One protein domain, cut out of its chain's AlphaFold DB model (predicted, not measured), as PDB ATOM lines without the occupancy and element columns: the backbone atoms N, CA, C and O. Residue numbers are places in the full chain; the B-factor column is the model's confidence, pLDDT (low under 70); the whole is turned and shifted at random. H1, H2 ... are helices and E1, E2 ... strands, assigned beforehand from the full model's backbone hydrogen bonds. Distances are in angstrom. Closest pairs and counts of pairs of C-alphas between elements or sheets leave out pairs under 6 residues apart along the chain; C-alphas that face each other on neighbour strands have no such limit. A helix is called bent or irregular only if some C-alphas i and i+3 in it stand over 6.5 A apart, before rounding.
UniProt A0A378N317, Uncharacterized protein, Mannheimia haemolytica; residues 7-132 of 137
ATOM      1  N   LEU A   7       1.296 -27.136 -41.012       94.75
ATOM      2  CA  LEU A   7       0.275 -27.714 -41.888       94.75
ATOM      3  C   LEU A   7       0.852 -28.895 -42.676       94.75
ATOM      4  O   LEU A   7       1.937 -28.782 -43.242       94.75
ATOM      5  N   GLY A   8       0.123 -30.008 -42.711       92.56
ATOM      6  CA  GLY A   8       0.391 -31.155 -43.577       92.56
ATOM      7  C   GLY A   8      -0.517 -31.132 -44.804       92.56
ATOM      8  O   GLY A   8      -1.645 -30.632 -44.738       92.56
ATOM      9  N   VAL A   9      -0.031 -31.675 -45.920       91.62
ATOM     10  CA  VAL A   9      -0.780 -31.795 -47.178       91.62
ATOM     11  C   VAL A   9      -0.925 -33.275 -47.503       91.62
ATOM     12  O   VAL A   9       0.068 -33.963 -47.685       91.62
ATOM     13  N   ALA A  10      -2.159 -33.766 -47.586       88.19
ATOM     14  CA  ALA A  10      -2.438 -35.170 -47.870       88.19
ATOM     15  C   ALA A  10      -2.827 -35.372 -49.340       88.19
ATOM     16  O   ALA A  10      -3.597 -34.591 -49.908       88.19
ATOM     17  N   GLY A  11      -2.342 -36.457 -49.949       84.38
ATOM     18  CA  GLY A  11      -2.722 -36.863 -51.308       84.38
ATOM     19  C   GLY A  11      -2.100 -36.036 -52.435       84.38
ATOM     20  O   GLY A  11      -2.623 -36.040 -53.543       84.38
ATOM     21  N   ASN A  12      -1.009 -35.320 -52.167       83.81
ATOM     22  CA  ASN A  12      -0.199 -34.608 -53.165       83.81
ATOM     23  C   ASN A  12       0.792 -35.519 -53.920       83.81
ATOM     24  O   ASN A  12       1.383 -35.085 -54.906       83.81
ATOM     25  N   PHE A  13       0.963 -36.773 -53.486       79.12
ATOM     26  CA  PHE A  13       1.726 -37.808 -54.186       79.12
ATOM     27  C   PHE A  13       0.791 -38.923 -54.669       79.12
ATOM     28  O   PHE A  13      -0.008 -39.460 -53.897       79.12
ATOM     29  N   ALA A  14       0.888 -39.286 -55.950       70.06
ATOM     30  CA  ALA A  14       0.051 -40.325 -56.544       70.06
ATOM     31  C   ALA A  14       0.272 -41.686 -55.856       70.06
ATOM     32  O   ALA A  14       1.409 -42.100 -55.645       70.06
ATOM     33  N   GLY A  15      -0.817 -42.375 -55.499       68.50
ATOM     34  CA  GLY A  15      -0.786 -43.693 -54.846       68.50
ATOM     35  C   GLY A  15      -0.411 -43.687 -53.355       68.50
ATOM     36  O   GLY A  15      -0.555 -44.709 -52.693       68.50
ATOM     37  N   HIS A  16       0.010 -42.551 -52.789       76.00
ATOM     38  CA  HIS A  16       0.480 -42.488 -51.400       76.00
ATOM     39  C   HIS A  16      -0.621 -42.801 -50.371       76.00
ATOM     40  O   HIS A  16      -0.379 -43.524 -49.412       76.00
ATOM     41  N   LEU A  17      -1.851 -42.324 -50.595       76.00
ATOM     42  CA  LEU A  17      -2.971 -42.580 -49.676       76.00
ATOM     43  C   LEU A  17      -3.338 -44.067 -49.588       76.00
ATOM     44  O   LEU A  17      -3.733 -44.537 -48.524       76.00
ATOM     45  N   GLU A  18      -3.195 -44.809 -50.686       74.12
ATOM     46  CA  GLU A  18      -3.412 -46.259 -50.714       74.12
ATOM     47  C   GLU A  18      -2.316 -46.977 -49.913       74.12
ATOM     48  O   GLU A  18      -2.611 -47.814 -49.063       74.12
ATOM     49  N   GLN A  19      -1.052 -46.575 -50.104       70.38
ATOM     50  CA  GLN A  19       0.098 -47.123 -49.374       70.38
ATOM     51  C   GLN A  19       0.031 -46.859 -47.864       70.38
ATOM     52  O   GLN A  19       0.388 -47.731 -47.074       70.38
ATOM     53  N   ALA A  20      -0.450 -45.680 -47.464       70.94
ATOM     54  CA  ALA A  20      -0.658 -45.314 -46.063       70.94
ATOM     55  C   ALA A  20      -1.927 -45.953 -45.455       70.94
ATOM     56  O   ALA A  20      -2.155 -45.866 -44.248       70.94
ATOM     57  N   GLY A  21      -2.769 -46.606 -46.270       74.44
ATOM     58  CA  GLY A  21      -4.049 -47.170 -45.833       74.44
ATOM     59  C   GLY A  21      -5.090 -46.110 -45.450       74.44
ATOM     60  O   GLY A  21      -5.997 -46.398 -44.671       74.44
ATOM     61  N   GLU A  22      -4.954 -44.891 -45.979       76.19
ATOM     62  CA  GLU A  22      -5.813 -43.734 -45.692       76.19
ATOM     63  C   GLU A  22      -6.846 -43.462 -46.802       76.19
ATOM     64  O   GLU A  22      -7.678 -42.571 -46.667       76.19
ATOM     65  N   GLU A  23      -6.834 -44.221 -47.903       77.38
ATOM     66  CA  GLU A  23      -7.719 -44.018 -49.064       77.38
ATOM     67  C   GLU A  23      -9.207 -43.887 -48.682       77.38
ATOM     68  O   GLU A  23      -9.908 -42.996 -49.171       77.38
ATOM     69  N   ALA A  24      -9.680 -44.734 -47.762       80.75
ATOM     70  CA  ALA A  24     -11.075 -44.753 -47.326       80.75
ATOM     71  C   ALA A  24     -11.525 -43.423 -46.691       80.75
ATOM     72  O   ALA A  24     -12.679 -43.021 -46.871       80.75
ATOM     73  N   ASP A  25     -10.617 -42.708 -46.020       79.38
ATOM     74  CA  ASP A  25     -10.907 -41.416 -45.387       79.38
ATOM     75  C   ASP A  25     -11.157 -40.317 -46.429       79.38
ATOM     76  O   ASP A  25     -11.864 -39.340 -46.171       79.38
ATOM     77  N   PHE A  26     -10.623 -40.500 -47.639       80.81
ATOM     78  CA  PHE A  26     -10.707 -39.546 -48.739       80.81
ATOM     79  C   PHE A  26     -11.655 -39.986 -49.861       80.81
ATOM     80  O   PHE A  26     -11.838 -39.235 -50.819       80.81
ATOM     81  N   ALA A  27     -12.332 -41.133 -49.737       80.19
ATOM     82  CA  ALA A  27     -13.205 -41.690 -50.779       80.19
ATOM     83  C   ALA A  27     -14.334 -40.736 -51.227       80.19
ATOM     84  O   ALA A  27     -14.808 -40.797 -52.361       80.19
ATOM     85  N   LYS A  28     -14.772 -39.831 -50.342       81.38
ATOM     86  CA  LYS A  28     -15.811 -38.826 -50.638       81.38
ATOM     87  C   LYS A  28     -15.252 -37.493 -51.155       81.38
ATOM     88  O   LYS A  28     -16.036 -36.628 -51.549       81.38
ATOM     89  N   VAL A  29     -13.930 -37.308 -51.159       81.00
ATOM     90  CA  VAL A  29     -13.279 -36.073 -51.610       81.00
ATOM     91  C   VAL A  29     -13.175 -36.073 -53.132       81.00
ATOM     92  O   VAL A  29     -12.375 -36.792 -53.734       81.00
ATOM     93  N   LYS A  30     -13.987 -35.223 -53.764       79.94
ATOM     94  CA  LYS A  30     -13.943 -34.995 -55.210       79.94
ATOM     95  C   LYS A  30     -12.800 -34.041 -55.543       79.94
ATOM     96  O   LYS A  30     -12.764 -32.931 -55.021       79.94
ATOM     97  N   THR A  31     -11.908 -34.455 -56.436       78.75
ATOM     98  CA  THR A  31     -10.889 -33.578 -57.022       78.75
ATOM     99  C   THR A  31     -11.207 -33.297 -58.479       78.75
ATOM    100  O   THR A  31     -11.823 -34.121 -59.154       78.75
ATOM    101  N   VAL A  32     -10.806 -32.119 -58.949       81.94
ATOM    102  CA  VAL A  32     -10.933 -31.743 -60.363       81.94
ATOM    103  C   VAL A  32      -9.868 -32.469 -61.183       81.94
ATOM    104  O   VAL A  32     -10.151 -32.965 -62.269       81.94
ATOM    105  N   GLU A  33      -8.663 -32.592 -60.626       80.62
ATOM    106  CA  GLU A  33      -7.539 -33.289 -61.246       80.62
ATOM    107  C   GLU A  33      -7.193 -34.574 -60.484       80.62
ATOM    108  O   GLU A  33      -7.441 -34.704 -59.280       80.62
ATOM    109  N   ALA A  34      -6.590 -35.538 -61.184       74.06
ATOM    110  CA  ALA A  34      -6.214 -36.826 -60.601       74.06
ATOM    111  C   ALA A  34      -5.106 -36.705 -59.538       74.06
ATOM    112  O   ALA A  34      -5.092 -37.474 -58.582       74.06
ATOM    113  N   VAL A  35      -4.205 -35.728 -59.691       74.12
ATOM    114  CA  VAL A  35      -3.031 -35.508 -58.823       74.12
ATOM    115  C   VAL A  35      -3.223 -34.373 -57.813       74.12
ATOM    116  O   VAL A  35      -2.280 -33.973 -57.135       74.12
ATOM    117  N   GLN A  36      -4.436 -33.826 -57.716       82.81
ATOM    118  CA  GLN A  36      -4.734 -32.747 -56.782       82.81
ATOM    119  C   GLN A  36      -4.658 -33.257 -55.330       82.81
ATOM    120  O   GLN A  36      -5.248 -34.305 -55.034       82.81
ATOM    121  N   PRO A  37      -4.030 -32.497 -54.408       86.25
ATOM    122  CA  PRO A  37      -4.080 -32.799 -52.984       86.25
ATOM    123  C   PRO A  37      -5.518 -32.980 -52.492       86.25
ATOM    124  O   PRO A  37      -6.425 -32.243 -52.885       86.25
ATOM    125  N   LYS A  38      -5.727 -33.954 -51.608       86.94
ATOM    126  CA  LYS A  38      -7.049 -34.298 -51.068       86.94
ATOM    127  C   LYS A  38      -7.399 -33.494 -49.823       86.94
ATOM    128  O   LYS A  38      -8.578 -33.255 -49.575       86.94
ATOM    129  N   ALA A  39      -6.404 -33.070 -49.042       87.62
ATOM    130  CA  ALA A  39      -6.638 -32.250 -47.859       87.62
ATOM    131  C   ALA A  39      -5.400 -31.470 -47.414       87.62
ATOM    132  O   ALA A  39      -4.266 -31.815 -47.740       87.62
ATOM    133  N   ILE A  40      -5.655 -30.451 -46.598       90.62
ATOM    134  CA  ILE A  40      -4.671 -29.776 -45.756       90.62
ATOM    135  C   ILE A  40      -5.155 -29.924 -44.314       90.62
ATOM    136  O   ILE A  40      -6.350 -29.778 -44.050       90.62
ATOM    137  N   PHE A  41      -4.252 -30.218 -43.383       91.38
ATOM    138  CA  PHE A  41      -4.593 -30.368 -41.970       91.38
ATOM    139  C   PHE A  41      -3.541 -29.718 -41.068       91.38
ATOM    140  O   PHE A  41      -2.355 -29.740 -41.397       91.38
ATOM    141  N   PRO A  42      -3.933 -29.153 -39.915       93.44
ATOM    142  CA  PRO A  42      -2.968 -28.676 -38.939       93.44
ATOM    143  C   PRO A  42      -2.357 -29.851 -38.169       93.44
ATOM    144  O   PRO A  42      -3.074 -30.740 -37.708       93.44
ATOM    145  N   PHE A  43      -1.037 -29.822 -37.997       92.69
ATOM    146  CA  PHE A  43      -0.319 -30.684 -37.050       92.69
ATOM    147  C   PHE A  43       0.269 -29.898 -35.870       92.69
ATOM    148  O   PHE A  43       0.710 -30.497 -34.894       92.69
ATOM    149  N   TYR A  44       0.312 -28.564 -35.962       94.00
ATOM    150  CA  TYR A  44       0.757 -27.690 -34.880       94.00
ATOM    151  C   TYR A  44       0.124 -26.301 -35.001       94.00
ATOM    152  O   TYR A  44       0.175 -25.693 -36.071       94.00
ATOM    153  N   VAL A  45      -0.451 -25.789 -33.915       95.06
ATOM    154  CA  VAL A  45      -1.039 -24.445 -33.834       95.06
ATOM    155  C   VAL A  45      -0.595 -23.792 -32.517       95.06
ATOM    156  O   VAL A  45      -1.058 -24.216 -31.459       95.06
ATOM    157  N   PRO A  46       0.281 -22.772 -32.542       94.00
ATOM    158  CA  PRO A  46       0.827 -22.146 -31.337       94.00
ATOM    159  C   PRO A  46      -0.173 -21.162 -30.710       94.00
ATOM    160  O   PRO A  46       0.015 -19.949 -30.751       94.00
ATOM    161  N   ALA A  47      -1.264 -21.691 -30.159       94.00
ATOM    162  CA  ALA A  47      -2.316 -20.926 -29.501       94.00
ATOM    163  C   ALA A  47      -2.627 -21.502 -28.114       94.00
ATOM    164  O   ALA A  47      -2.566 -22.713 -27.902       94.00
ATOM    165  N   GLU A  48      -2.981 -20.624 -27.175       92.38
ATOM    166  CA  GLU A  48      -3.233 -21.004 -25.780       92.38
ATOM    167  C   GLU A  48      -4.521 -21.813 -25.613       92.38
ATOM    168  O   GLU A  48      -4.549 -22.758 -24.831       92.38
ATOM    169  N   ASN A  49      -5.573 -21.475 -26.363       94.31
ATOM    170  CA  ASN A  49      -6.878 -22.119 -26.264       94.31
ATOM    171  C   ASN A  49      -7.366 -22.561 -27.646       94.31
ATOM    172  O   ASN A  49      -7.628 -21.728 -28.517       94.31
ATOM    173  N   LEU A  50      -7.499 -23.876 -27.825       93.75
ATOM    174  CA  LEU A  50      -8.012 -24.500 -29.049       93.75
ATOM    175  C   LEU A  50      -9.243 -25.387 -28.795       93.75
ATOM    176  O   LEU A  50      -9.637 -26.155 -29.678       93.75
ATOM    177  N   GLY A  51      -9.843 -25.304 -27.602       94.00
ATOM    178  CA  GLY A  51     -10.944 -26.176 -27.190       94.00
ATOM    179  C   GLY A  51     -10.583 -27.657 -27.352       94.00
ATOM    180  O   GLY A  51      -9.535 -28.105 -26.886       94.00
ATOM    181  N   ASP A  52     -11.417 -28.400 -28.077       90.94
ATOM    182  CA  ASP A  52     -11.232 -29.838 -28.323       90.94
ATOM    183  C   ASP A  52      -9.939 -30.177 -29.098       90.94
ATOM    184  O   ASP A  52      -9.498 -31.325 -29.101       90.94
ATOM    185  N   TYR A  53      -9.293 -29.190 -29.731       91.62
ATOM    186  CA  TYR A  53      -8.049 -29.371 -30.487       91.62
ATOM    187  C   TYR A  53      -6.793 -28.963 -29.714       91.62
ATOM    188  O   TYR A  53      -5.744 -28.756 -30.324       91.62
ATOM    189  N   GLN A  54      -6.861 -28.855 -28.381       92.62
ATOM    190  CA  GLN A  54      -5.722 -28.434 -27.553       92.62
ATOM    191  C   GLN A  54      -4.452 -29.268 -27.788       92.62
ATOM    192  O   GLN A  54      -3.344 -28.756 -27.667       92.62
ATOM    193  N   PHE A  55      -4.582 -30.527 -28.207       88.19
ATOM    194  CA  PHE A  55      -3.439 -31.371 -28.565       88.19
ATOM    195  C   PHE A  55      -2.560 -30.786 -29.692       88.19
ATOM    196  O   PHE A  55      -1.364 -31.075 -29.734       88.19
ATOM    197  N   LEU A  56      -3.108 -29.931 -30.569       92.50
ATOM    198  CA  LEU A  56      -2.363 -29.241 -31.629       92.50
ATOM    199  C   LEU A  56      -1.421 -28.154 -31.093       92.50
ATOM    200  O   LEU A  56      -0.544 -27.712 -31.831       92.50
ATOM    201  N   SER A  57      -1.555 -27.714 -29.837       93.25
ATOM    202  CA  SER A  57      -0.673 -26.688 -29.264       93.25
ATOM    203  C   SER A  57       0.683 -27.230 -28.808       93.25
ATOM    204  O   SER A  57       1.552 -26.462 -28.394       93.25
ATOM    205  N   THR A  58       0.888 -28.548 -28.861       90.75
ATOM    206  CA  THR A  58       2.148 -29.181 -28.456       90.75
ATOM    207  C   THR A  58       3.132 -29.179 -29.617       90.75
ATOM    208  O   THR A  58       2.865 -29.783 -30.652       90.75
ATOM    209  N   TYR A  59       4.290 -28.533 -29.445       90.88
ATOM    210  CA  TYR A  59       5.313 -28.456 -30.490       90.88
ATOM    211  C   TYR A  59       5.893 -29.851 -30.819       90.88
ATOM    212  O   TYR A  59       6.517 -30.471 -29.948       90.88
ATOM    213  N   PRO A  60       5.722 -30.368 -32.055       89.88
ATOM    214  CA  PRO A  60       5.994 -31.776 -32.342       89.88
ATOM    215  C   PRO A  60       7.351 -32.032 -33.010       89.88
ATOM    216  O   PRO A  60       7.733 -33.192 -33.155       89.88
ATOM    217  N   LEU A  61       8.075 -30.992 -33.439       90.44
ATOM    218  CA  LEU A  61       9.275 -31.148 -34.265       90.44
ATOM    219  C   LEU A  61      10.534 -31.409 -33.430       90.44
ATOM    220  O   LEU A  61      10.781 -30.748 -32.420       90.44
ATOM    221  N   SER A  62      11.392 -32.305 -33.912       89.50
ATOM    222  CA  SER A  62      12.739 -32.520 -33.383       89.50
ATOM    223  C   SER A  62      13.741 -32.824 -34.491       89.50
ATOM    224  O   SER A  62      13.412 -33.439 -35.500       89.50
ATOM    225  N   ASN A  63      14.991 -32.418 -34.282       89.06
ATOM    226  CA  ASN A  63      16.122 -32.727 -35.158       89.06
ATOM    227  C   ASN A  63      17.052 -33.816 -34.595       89.06
ATOM    228  O   ASN A  63      18.029 -34.169 -35.254       89.06
ATOM    229  N   THR A  64      16.784 -34.317 -33.384       87.44
ATOM    230  CA  THR A  64      17.679 -35.242 -32.663       87.44
ATOM    231  C   THR A  64      17.035 -36.575 -32.320       87.44
ATOM    232  O   THR A  64      17.730 -37.586 -32.342       87.44
ATOM    233  N   ALA A  65      15.739 -36.605 -32.004       86.31
ATOM    234  CA  ALA A  65      15.061 -37.828 -31.587       86.31
ATOM    235  C   ALA A  65      13.583 -37.812 -31.978       86.31
ATOM    236  O   ALA A  65      12.961 -36.752 -31.993       86.31
ATOM    237  N   ILE A  66      13.032 -38.997 -32.239       85.12
ATOM    238  CA  ILE A  66      11.597 -39.215 -32.421       85.12
ATOM    239  C   ILE A  66      11.104 -40.006 -31.215       85.12
ATOM    240  O   ILE A  66      11.632 -41.079 -30.925       85.12
ATOM    241  N   ASN A  67      10.120 -39.465 -30.502       83.81
ATOM    242  CA  ASN A  67       9.528 -40.124 -29.346       83.81
ATOM    243  C   ASN A  67       8.309 -40.936 -29.775       83.81
ATOM    244  O   ASN A  67       7.364 -40.405 -30.357       83.81
ATOM    245  N   PHE A  68       8.324 -42.216 -29.431       77.75
ATOM    246  CA  PHE A  68       7.200 -43.115 -29.632       77.75
ATOM    247  C   PHE A  68       6.202 -42.956 -28.464       77.75
ATOM    248  O   PHE A  68       6.625 -43.070 -27.309       77.75
ATOM    249  N   PRO A  69       4.907 -42.676 -28.707       73.12
ATOM    250  CA  PRO A  69       3.917 -42.599 -27.634       73.12
ATOM    251  C   PRO A  69       3.690 -43.975 -27.007       73.12
ATOM    252  O   PRO A  69       3.580 -44.969 -27.715       73.12
ATOM    253  N   SER A  70       3.575 -44.045 -25.682       70.25
ATOM    254  CA  SER A  70       3.364 -45.314 -24.969       70.25
ATOM    255  C   SER A  70       1.995 -45.961 -25.225       70.25
ATOM    256  O   SER A  70       1.812 -47.130 -24.907       70.25
ATOM    257  N   ASP A  71       1.032 -45.197 -25.746       70.56
ATOM    258  CA  ASP A  71      -0.361 -45.582 -26.008       70.56
ATOM    259  C   ASP A  71      -0.670 -45.762 -27.506       70.56
ATOM    260  O   ASP A  71      -1.835 -45.794 -27.904       70.56
ATOM    261  N   ALA A  72       0.361 -45.831 -28.349       68.31
ATOM    262  CA  ALA A  72       0.223 -45.932 -29.792       68.31
ATOM    263  C   ALA A  72       0.903 -47.193 -30.323       68.31
ATOM    264  O   ALA A  72       1.997 -47.534 -29.895       68.31
ATOM    265  N   ASP A  73       0.292 -47.835 -31.313       68.31
ATOM    266  CA  ASP A  73       0.915 -48.926 -32.058       68.31
ATOM    267  C   ASP A  73       1.280 -48.468 -33.473       68.31
ATOM    268  O   ASP A  73       0.658 -47.566 -34.043       68.31
ATOM    269  N   ASN A  74       2.257 -49.158 -34.070       74.56
ATOM    270  CA  ASN A  74       2.631 -49.026 -35.481       74.56
ATOM    271  C   ASN A  74       2.999 -47.591 -35.894       74.56
ATOM    272  O   ASN A  74       2.357 -47.019 -36.774       74.56
ATOM    273  N   LEU A  75       4.044 -47.022 -35.283       79.19
ATOM    274  CA  LEU A  75       4.663 -45.797 -35.798       79.19
ATOM    275  C   LEU A  75       5.139 -46.037 -37.234       79.19
ATOM    276  O   LEU A  75       5.959 -46.926 -37.479       79.19
ATOM    277  N   GLN A  76       4.642 -45.230 -38.161       82.75
ATOM    278  CA  GLN A  76       5.071 -45.235 -39.552       82.75
ATOM    279  C   GLN A  76       5.879 -43.973 -39.813       82.75
ATOM    280  O   GLN A  76       5.493 -42.886 -39.394       82.75
ATOM    281  N   ILE A  77       7.027 -44.132 -40.467       87.06
ATOM    282  CA  ILE A  77       7.816 -43.004 -40.960       87.06
ATOM    283  C   ILE A  77       7.302 -42.608 -42.341       87.06
ATOM    284  O   ILE A  77       7.012 -43.476 -43.165       87.06
ATOM    285  N   GLU A  78       7.239 -41.310 -42.604       87.06
ATOM    286  CA  GLU A  78       6.780 -40.771 -43.882       87.06
ATOM    287  C   GLU A  78       7.767 -39.688 -44.327       87.06
ATOM    288  O   GLU A  78       7.748 -38.565 -43.814       87.06
ATOM    289  N   PRO A  79       8.723 -40.037 -45.207       88.75
ATOM    290  CA  PRO A  79       9.708 -39.084 -45.686       88.75
ATOM    291  C   PRO A  79       9.046 -38.067 -46.620       88.75
ATOM    292  O   PRO A  79       8.485 -38.419 -47.655       88.75
ATOM    293  N   GLU A  80       9.182 -36.793 -46.276       89.94
ATOM    294  CA  GLU A  80       8.562 -35.664 -46.961       89.94
ATOM    295  C   GLU A  80       9.553 -34.505 -47.165       89.94
ATOM    296  O   GLU A  80      10.681 -34.499 -46.658       89.94
ATOM    297  N   VAL A  81       9.111 -33.486 -47.906       91.25
ATOM    298  CA  VAL A  81       9.787 -32.189 -48.006       91.25
ATOM    299  C   VAL A  81       8.917 -31.141 -47.324       91.25
ATOM    300  O   VAL A  81       7.797 -30.882 -47.754       91.25
ATOM    301  N   ALA A  82       9.449 -30.502 -46.285       92.44
ATOM    302  CA  ALA A  82       8.810 -29.357 -45.655       92.44
ATOM    303  C   ALA A  82       9.221 -28.065 -46.362       92.44
ATOM    304  O   ALA A  82      10.400 -27.864 -46.659       92.44
ATOM    305  N   LEU A  83       8.259 -27.165 -46.559       94.00
ATOM    306  CA  LEU A  83       8.498 -25.784 -46.968       94.00
ATOM    307  C   LEU A  83       8.299 -24.859 -45.770       94.00
ATOM    308  O   LEU A  83       7.344 -25.012 -45.010       94.00
ATOM    309  N   ILE A  84       9.180 -23.872 -45.626       93.69
ATOM    310  CA  ILE A  84       8.912 -22.715 -44.775       93.69
ATOM    311  C   ILE A  84       8.437 -21.585 -45.653       93.69
ATOM    312  O   ILE A  84       9.151 -21.175 -46.565       93.69
ATOM    313  N   CYS A  85       7.268 -21.053 -45.323       95.25
ATOM    314  CA  CYS A  85       6.663 -19.962 -46.059       95.25
ATOM    315  C   CYS A  85       6.492 -18.730 -45.173       95.25
ATOM    316  O   CYS A  85       6.124 -18.841 -44.004       95.25
ATOM    317  N   GLU A  86       6.710 -17.560 -45.760       95.25
ATOM    318  CA  GLU A  86       6.150 -16.314 -45.247       95.25
ATOM    319  C   GLU A  86       4.695 -16.202 -45.706       95.25
ATOM    320  O   GLU A  86       4.370 -16.525 -46.852       95.25
ATOM    321  N   ILE A  87       3.818 -15.768 -44.802       95.19
ATOM    322  CA  ILE A  87       2.391 -15.613 -45.082       95.19
ATOM    323  C   ILE A  87       2.106 -14.135 -45.338       95.19
ATOM    324  O   ILE A  87       2.307 -13.299 -44.457       95.19
ATOM    325  N   GLY A  88       1.627 -13.816 -46.539       96.88
ATOM    326  CA  GLY A  88       1.133 -12.484 -46.870       96.88
ATOM    327  C   GLY A  88      -0.328 -12.335 -46.469       96.88
ATOM    328  O   GLY A  88      -1.160 -13.172 -46.830       96.88
ATOM    329  N   TYR A  89      -0.641 -11.254 -45.755       96.62
ATOM    330  CA  TYR A  89      -2.000 -10.917 -45.341       96.62
ATOM    331  C   TYR A  89      -2.472  -9.609 -45.974       96.62
ATOM    332  O   TYR A  89      -1.726  -8.633 -46.029       96.62
ATOM    333  N   GLN A  90      -3.739  -9.579 -46.375       97.56
ATOM    334  CA  GLN A  90      -4.463  -8.371 -46.755       97.56
ATOM    335  C   GLN A  90      -5.886  -8.469 -46.203       97.56
ATOM    336  O   GLN A  90      -6.519  -9.511 -46.335       97.56
ATOM    337  N   ASP A  91      -6.379  -7.416 -45.547       96.69
ATOM    338  CA  ASP A  91      -7.744  -7.366 -44.999       96.69
ATOM    339  C   ASP A  91      -8.105  -8.586 -44.121       96.69
ATOM    340  O   ASP A  91      -9.217  -9.106 -44.165       96.69
ATOM    341  N   GLN A  92      -7.139  -9.047 -43.311       94.12
ATOM    342  CA  GLN A  92      -7.228 -10.241 -42.449       94.12
ATOM    343  C   GLN A  92      -7.375 -11.578 -43.201       94.12
ATOM    344  O   GLN A  92      -7.654 -12.606 -42.588       94.12
ATOM    345  N   GLN A  93      -7.147 -11.593 -44.513       95.31
ATOM    346  CA  GLN A  93      -7.137 -12.798 -45.338       95.31
ATOM    347  C   GLN A  93      -5.715 -13.152 -45.759       95.31
ATOM    348  O   GLN A  93      -4.893 -12.274 -46.021       95.31
ATOM    349  N   VAL A  94      -5.431 -14.453 -45.837       94.56
ATOM    350  CA  VAL A  94      -4.187 -14.954 -46.430       94.56
ATOM    351  C   VAL A  94      -4.278 -14.784 -47.942       94.56
ATOM    352  O   VAL A  94      -5.176 -15.345 -48.568       94.56
ATOM    353  N   VAL A  95      -3.343 -14.036 -48.524       97.19
ATOM    354  CA  VAL A  95      -3.288 -13.774 -49.974       97.19
ATOM    355  C   VAL A  95      -2.078 -14.404 -50.654       97.19
ATOM    356  O   VAL A  95      -2.093 -14.603 -51.867       97.19
ATOM    357  N   SER A  96      -1.033 -14.751 -49.899       96.62
ATOM    358  CA  SER A  96       0.142 -15.430 -50.445       96.62
ATOM    359  C   SER A  96       0.844 -16.314 -49.420       96.62
ATOM    360  O   SER A  96       0.819 -16.060 -48.216       96.62
ATOM    361  N   LEU A  97       1.493 -17.359 -49.934       95.06
ATOM    362  CA  LEU A  97       2.452 -18.190 -49.218       95.06
ATOM    363  C   LEU A  97       3.746 -18.179 -50.030       95.06
ATOM    364  O   LEU A  97       3.810 -18.794 -51.094       95.06
ATOM    365  N   THR A  98       4.757 -17.460 -49.553       95.94
ATOM    366  CA  THR A  98       6.041 -17.333 -50.250       95.94
ATOM    367  C   THR A  98       7.040 -18.304 -49.629       95.94
ATOM    368  O   THR A  98       7.475 -18.056 -48.501       95.94
ATOM    369  N   PRO A  99       7.415 -19.405 -50.306       94.19
ATOM    370  CA  PRO A  99       8.414 -20.324 -49.782       94.19
ATOM    371  C   PRO A  99       9.775 -19.626 -49.712       94.19
ATOM    372  O   PRO A  99      10.232 -19.023 -50.679       94.19
ATOM    373  N   THR A 100      10.423 -19.717 -48.557       93.44
ATOM    374  CA  THR A 100      11.740 -19.124 -48.292       93.44
ATOM    375  C   THR A 100      12.816 -20.179 -48.075       93.44
ATOM    376  O   THR A 100      13.986 -19.907 -48.317       93.44
ATOM    377  N   HIS A 101      12.439 -21.371 -47.601       92.69
ATOM    378  CA  HIS A 101      13.360 -22.474 -47.338       92.69
ATOM    379  C   HIS A 101      12.650 -23.816 -47.539       92.69
ATOM    380  O   HIS A 101      11.422 -23.897 -47.433       92.69
ATOM    381  N   PHE A 102      13.428 -24.882 -47.730       92.88
ATOM    382  CA  PHE A 102      12.933 -26.254 -47.661       92.88
ATOM    383  C   PHE A 102      13.833 -27.138 -46.790       92.88
ATOM    384  O   PHE A 102      14.990 -26.811 -46.498       92.88
ATOM    385  N   ALA A 103      13.278 -28.256 -46.337       91.19
ATOM    386  CA  ALA A 103      13.957 -29.203 -45.468       91.19
ATOM    387  C   ALA A 103      13.436 -30.624 -45.678       91.19
ATOM    388  O   ALA A 103      12.270 -30.827 -46.015       91.19
ATOM    389  N   ALA A 104      14.291 -31.612 -45.412       91.19
ATOM    390  CA  ALA A 104      13.837 -32.987 -45.251       91.19
ATOM    391  C   ALA A 104      12.969 -33.095 -43.991       91.19
ATOM    392  O   ALA A 104      13.343 -32.601 -42.918       91.19
ATOM    393  N   TYR A 105      11.830 -33.761 -44.138       92.06
ATOM    394  CA  TYR A 105      10.823 -33.916 -43.106       92.06
ATOM    395  C   TYR A 105      10.467 -35.385 -42.925       92.06
ATOM    396  O   TYR A 105      10.508 -36.160 -43.874       92.06
ATOM    397  N   ASN A 106      10.145 -35.770 -41.697       90.44
ATOM    398  CA  ASN A 106       9.582 -37.077 -41.402       90.44
ATOM    399  C   ASN A 106       8.255 -36.875 -40.668       90.44
ATOM    400  O   ASN A 106       8.263 -36.545 -39.473       90.44
ATOM    401  N   ASP A 107       7.144 -37.043 -41.389       89.12
ATOM    402  CA  ASP A 107       5.793 -36.950 -40.839       89.12
ATOM    403  C   ASP A 107       5.371 -38.285 -40.219       89.12
ATOM    404  O   ASP A 107       4.574 -39.038 -40.772       89.12
ATOM    405  N   CYS A 108       5.930 -38.602 -39.052       87.31
ATOM    406  CA  CYS A 108       5.555 -39.846 -38.407       87.31
ATOM    407  C   CYS A 108       4.068 -39.861 -38.047       87.31
ATOM    408  O   CYS A 108       3.567 -38.974 -37.346       87.31
ATOM    409  N   SER A 109       3.398 -40.936 -38.440       80.50
ATOM    410  CA  SER A 109       2.014 -41.204 -38.087       80.50
ATOM    411  C   SER A 109       1.923 -42.340 -37.076       80.50
ATOM    412  O   SER A 109       2.754 -43.251 -37.031       80.50
ATOM    413  N   ILE A 110       0.907 -42.262 -36.224       78.69
ATOM    414  CA  ILE A 110       0.549 -43.317 -35.279       78.69
ATOM    415  C   ILE A 110      -0.850 -43.819 -35.595       78.69
ATOM    416  O   ILE A 110      -1.767 -43.041 -35.885       78.69
ATOM    417  N   ARG A 111      -1.047 -45.134 -35.521       69.56
ATOM    418  CA  ARG A 111      -2.358 -45.705 -35.808       69.56
ATOM    419  C   ARG A 111      -3.225 -45.634 -34.558       69.56
ATOM    420  O   ARG A 111      -3.043 -46.402 -33.621       69.56
ATOM    421  N   ARG A 112      -4.203 -44.730 -34.566       74.25
ATOM    422  CA  ARG A 112      -5.261 -44.667 -33.550       74.25
ATOM    423  C   ARG A 112      -6.549 -45.270 -34.122       74.25
ATOM    424  O   ARG A 112      -7.147 -44.663 -35.016       74.25
ATOM    425  N   PRO A 113      -6.979 -46.462 -33.664       66.81
ATOM    426  CA  PRO A 113      -8.287 -47.000 -34.021       66.81
ATOM    427  C   PRO A 113      -9.373 -45.986 -33.646       66.81
ATOM    428  O   PRO A 113      -9.350 -45.448 -32.542       66.81
ATOM    429  N   ASN A 114     -10.319 -45.732 -34.553       71.44
ATOM    430  CA  ASN A 114     -11.427 -44.780 -34.374       71.44
ATOM    431  C   ASN A 114     -11.053 -43.285 -34.381       71.44
ATOM    432  O   ASN A 114     -11.868 -42.466 -33.959       71.44
ATOM    433  N   ALA A 115      -9.863 -42.906 -34.862       76.31
ATOM    434  CA  ALA A 115      -9.587 -41.499 -35.151       76.31
ATOM    435  C   ALA A 115     -10.580 -40.966 -36.198       76.31
ATOM    436  O   ALA A 115     -10.739 -41.559 -37.266       76.31
ATOM    437  N   ASN A 116     -11.231 -39.845 -35.893       80.12
ATOM    438  CA  ASN A 116     -12.215 -39.208 -36.769       80.12
ATOM    439  C   ASN A 116     -11.552 -38.258 -37.770       80.12
ATOM    440  O   ASN A 116     -12.124 -37.956 -38.819       80.12
ATOM    441  N   LYS A 117     -10.366 -37.745 -37.427       82.50
ATOM    442  CA  LYS A 117      -9.612 -36.796 -38.250       82.50
ATOM    443  C   LYS A 117      -8.162 -37.226 -38.393       82.50
ATOM    444  O   LYS A 117      -7.544 -37.715 -37.453       82.50
ATOM    445  N   ILE A 118      -7.579 -36.933 -39.554       81.12
ATOM    446  CA  ILE A 118      -6.170 -37.233 -39.844       81.12
ATOM    447  C   ILE A 118      -5.207 -36.588 -38.832       81.12
ATOM    448  O   ILE A 118      -4.229 -37.211 -38.423       81.12
ATOM    449  N   CYS A 119      -5.508 -35.377 -38.347       79.69
ATOM    450  CA  CYS A 119      -4.660 -34.685 -37.377       79.69
ATOM    451  C   CYS A 119      -4.547 -35.429 -36.036       79.69
ATOM    452  O   CYS A 119      -3.523 -35.294 -35.377       79.69
ATOM    453  N   GLU A 120      -5.528 -36.255 -35.662       81.38
ATOM    454  CA  GLU A 120      -5.497 -37.082 -34.444       81.38
ATOM    455  C   GLU A 120      -4.515 -38.262 -34.574       81.38
ATOM    456  O   GLU A 120      -4.003 -38.764 -33.575       81.38
ATOM    457  N   ARG A 121      -4.229 -38.699 -35.809       76.94
ATOM    458  CA  ARG A 121      -3.242 -39.751 -36.122       76.94
ATOM    459  C   ARG A 121      -1.845 -39.194 -36.382       76.94
ATOM    460  O   ARG A 121      -0.851 -39.876 -36.162       76.94
ATOM    461  N   LYS A 122      -1.776 -37.953 -36.866       75.44
ATOM    462  CA  LYS A 122      -0.537 -37.249 -37.240       75.44
ATOM    463  C   LYS A 122      -0.003 -36.338 -36.128       75.44
ATOM    464  O   LYS A 122       1.000 -35.658 -36.321       75.44
ATOM    465  N   THR A 123      -0.686 -36.271 -34.987       70.81
ATOM    466  CA  THR A 123      -0.344 -35.398 -33.855       70.81
ATOM    467  C   THR A 123      -0.597 -36.145 -32.550       70.81
ATOM    468  O   THR A 123      -1.488 -36.986 -32.484       70.81
ATOM    469  N   GLY A 124       0.170 -35.856 -31.496       61.12
ATOM    470  CA  GLY A 124      -0.110 -36.451 -30.182       61.12
ATOM    471  C   GLY A 124       1.079 -36.658 -29.253       61.12
ATOM    472  O   GLY A 124       0.934 -37.361 -28.260       61.12
ATOM    473  N   GLY A 125       2.250 -36.083 -29.538       65.50
ATOM    474  CA  GLY A 125       3.401 -36.222 -28.651       65.50
ATOM    475  C   GLY A 125       4.494 -35.193 -28.905       65.50
ATOM    476  O   GLY A 125       4.692 -34.722 -30.027       65.50
ATOM    477  N   LEU A 126       5.229 -34.866 -27.841       70.38
ATOM    478  CA  LEU A 126       6.473 -34.107 -27.928       70.38
ATOM    479  C   LEU A 126       7.466 -34.878 -28.802       70.38
ATOM    480  O   LEU A 126       7.776 -36.026 -28.485       70.38
ATOM    481  N   ARG A 127       8.027 -34.222 -29.824       77.38
ATOM    482  CA  ARG A 127       9.048 -34.805 -30.720       77.38
ATOM    483  C   ARG A 127       8.549 -36.009 -31.528       77.38
ATOM    484  O   ARG A 127       9.281 -36.977 -31.700       77.38
ATOM    485  N   LEU A 128       7.311 -35.969 -32.012       79.69
ATOM    486  CA  LEU A 128       6.776 -37.021 -32.880       79.69
ATOM    487  C   LEU A 128       7.296 -36.908 -34.324       79.69
ATOM    488  O   LEU A 128       7.369 -37.913 -35.020       79.69
ATOM    489  N   LYS A 129       7.690 -35.707 -34.772       83.31
ATOM    490  CA  LYS A 129       8.057 -35.446 -36.172       83.31
ATOM    491  C   LYS A 129       9.514 -35.033 -36.323       83.31
ATOM    492  O   LYS A 129      10.038 -34.226 -35.550       83.31
ATOM    493  N   GLY A 130      10.164 -35.586 -37.344       80.56
ATOM    494  CA  GLY A 130      11.559 -35.300 -37.659       80.56
ATOM    495  C   GLY A 130      11.685 -34.084 -38.573       80.56
ATOM    496  O   GLY A 130      11.058 -34.030 -39.624       80.56
ATOM    497  N   PHE A 131      12.532 -33.128 -38.207       80.12
ATOM    498  CA  PHE A 131      12.859 -31.975 -39.043       80.12
ATOM    499  C   PHE A 131      14.372 -31.754 -39.042       80.12
ATOM    500  O   PHE A 131      14.973 -31.535 -37.986       80.12
ATOM    501  N   ARG A 132      15.011 -31.802 -40.215       77.31
ATOM    502  CA  ARG A 132      16.441 -31.478 -40.357       77.31
ATOM    503  C   ARG A 132      16.617 -30.041 -40.833       77.31
ATOM    504  O   ARG A 132      15.921 -29.586 -41.728       77.31
TER     505      ARG A 132
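What this domain is: This is residues 7 to 132 of the 137 residues of an uncharacterized protein of Mannheimia haemolytica (UniProt A0A378N317). A long two-stranded ribbon, the hairpin E4 and E5 running on into E3 and E6, arches past a small core made of the strand pair E1 and E2 with H4 and H3 packed at E2. H1 and H2, with the long link after them, lie at one end of E1 and E2, and E7 adds a short third strand beside E5. The printed part has 126 residues with four named helices and seven named strands, in the order E1 H1 H2 E2 H3 E3 E4 E5 E6 H4 E7; the class is mixed, helices and strands. The antiparallel sheets are E4 - E5 - E7, E1 - E2 and E3 - E6. The whole is compact, with a radius of gyration of the C-alphas of 15.3 A and spans of 44 by 35 by 31 A.

Where its parts are: Find C-alpha 7 at (0.275, -27.714, -41.888), where E1, residues 7 to 10, begins. H1 follows at residues 16 to 19, H2 at 23 to 26 and E2 at 39 to 44, 15.6 A long. H3 is residues 51 to 57, 10.5 A long and irregular: C-alphas 52 and 55 are 7.9 A apart. E3 is residues 73 to 76. E4, residues 79 to 90, starts at C-alpha 79 (9.708, -39.084, -45.686) and runs 33.8 A. E5, residues 93 to 106, runs 29.7 A and bends by 90 degrees at residue 103. E6 is residues 109 to 111, H4 118 to 122, and E7 129 to 131, ending at C-alpha 131 (12.859, -31.975, -39.043).

How they stand to each other: Look first at the twisted sheet, where E4 and E5 form a hairpin, with N 80 and O 105 at 2.8 A. The edge strand E7 is the antiparallel neighbour of E5, with N 106 and O 130 at 2.9 A. E3 runs on into E4 at 78 degrees, and E5 into E6 at 82 degrees; E3 and E6 are antiparallel, with N 76 and O 109 at 3.0 A. The closest C-alphas of E6 and H4 are those of Ser 109 and Lys 122, 4.8 A apart. Those of E2 and H4 are Phe 43 and Cys 119, 5.9 A; those of E2 and H3 are Tyr 44 and Leu 56, 4.8 A. E1 and E2 are antiparallel, with N 8 and O 41 at 2.8 A. H1 and H2 are close but not clearly touching, Leu 17 and Glu 23 having the closest C-alphas, 5.0 A apart. E2 and E4 are apart. Every O i to N i+4 pair is within hydrogen-bond range in H4; in H3 0 of 3 are, beside 3 of 4 O i to N i+3 pairs; H1 and H2 are too short for an i+4 pair.

The domain as a whole: The C-alphas of Asp 73 and Asp 91, the two farthest apart, are 44.4 A from each other. The printed part has no cut. The links H2 to E2 and H3 to E3 are long. The mean pLDDT of the printed part is 84.6; under 70 are residues 15, 72 to 73, 111, 113 and 124 to 125.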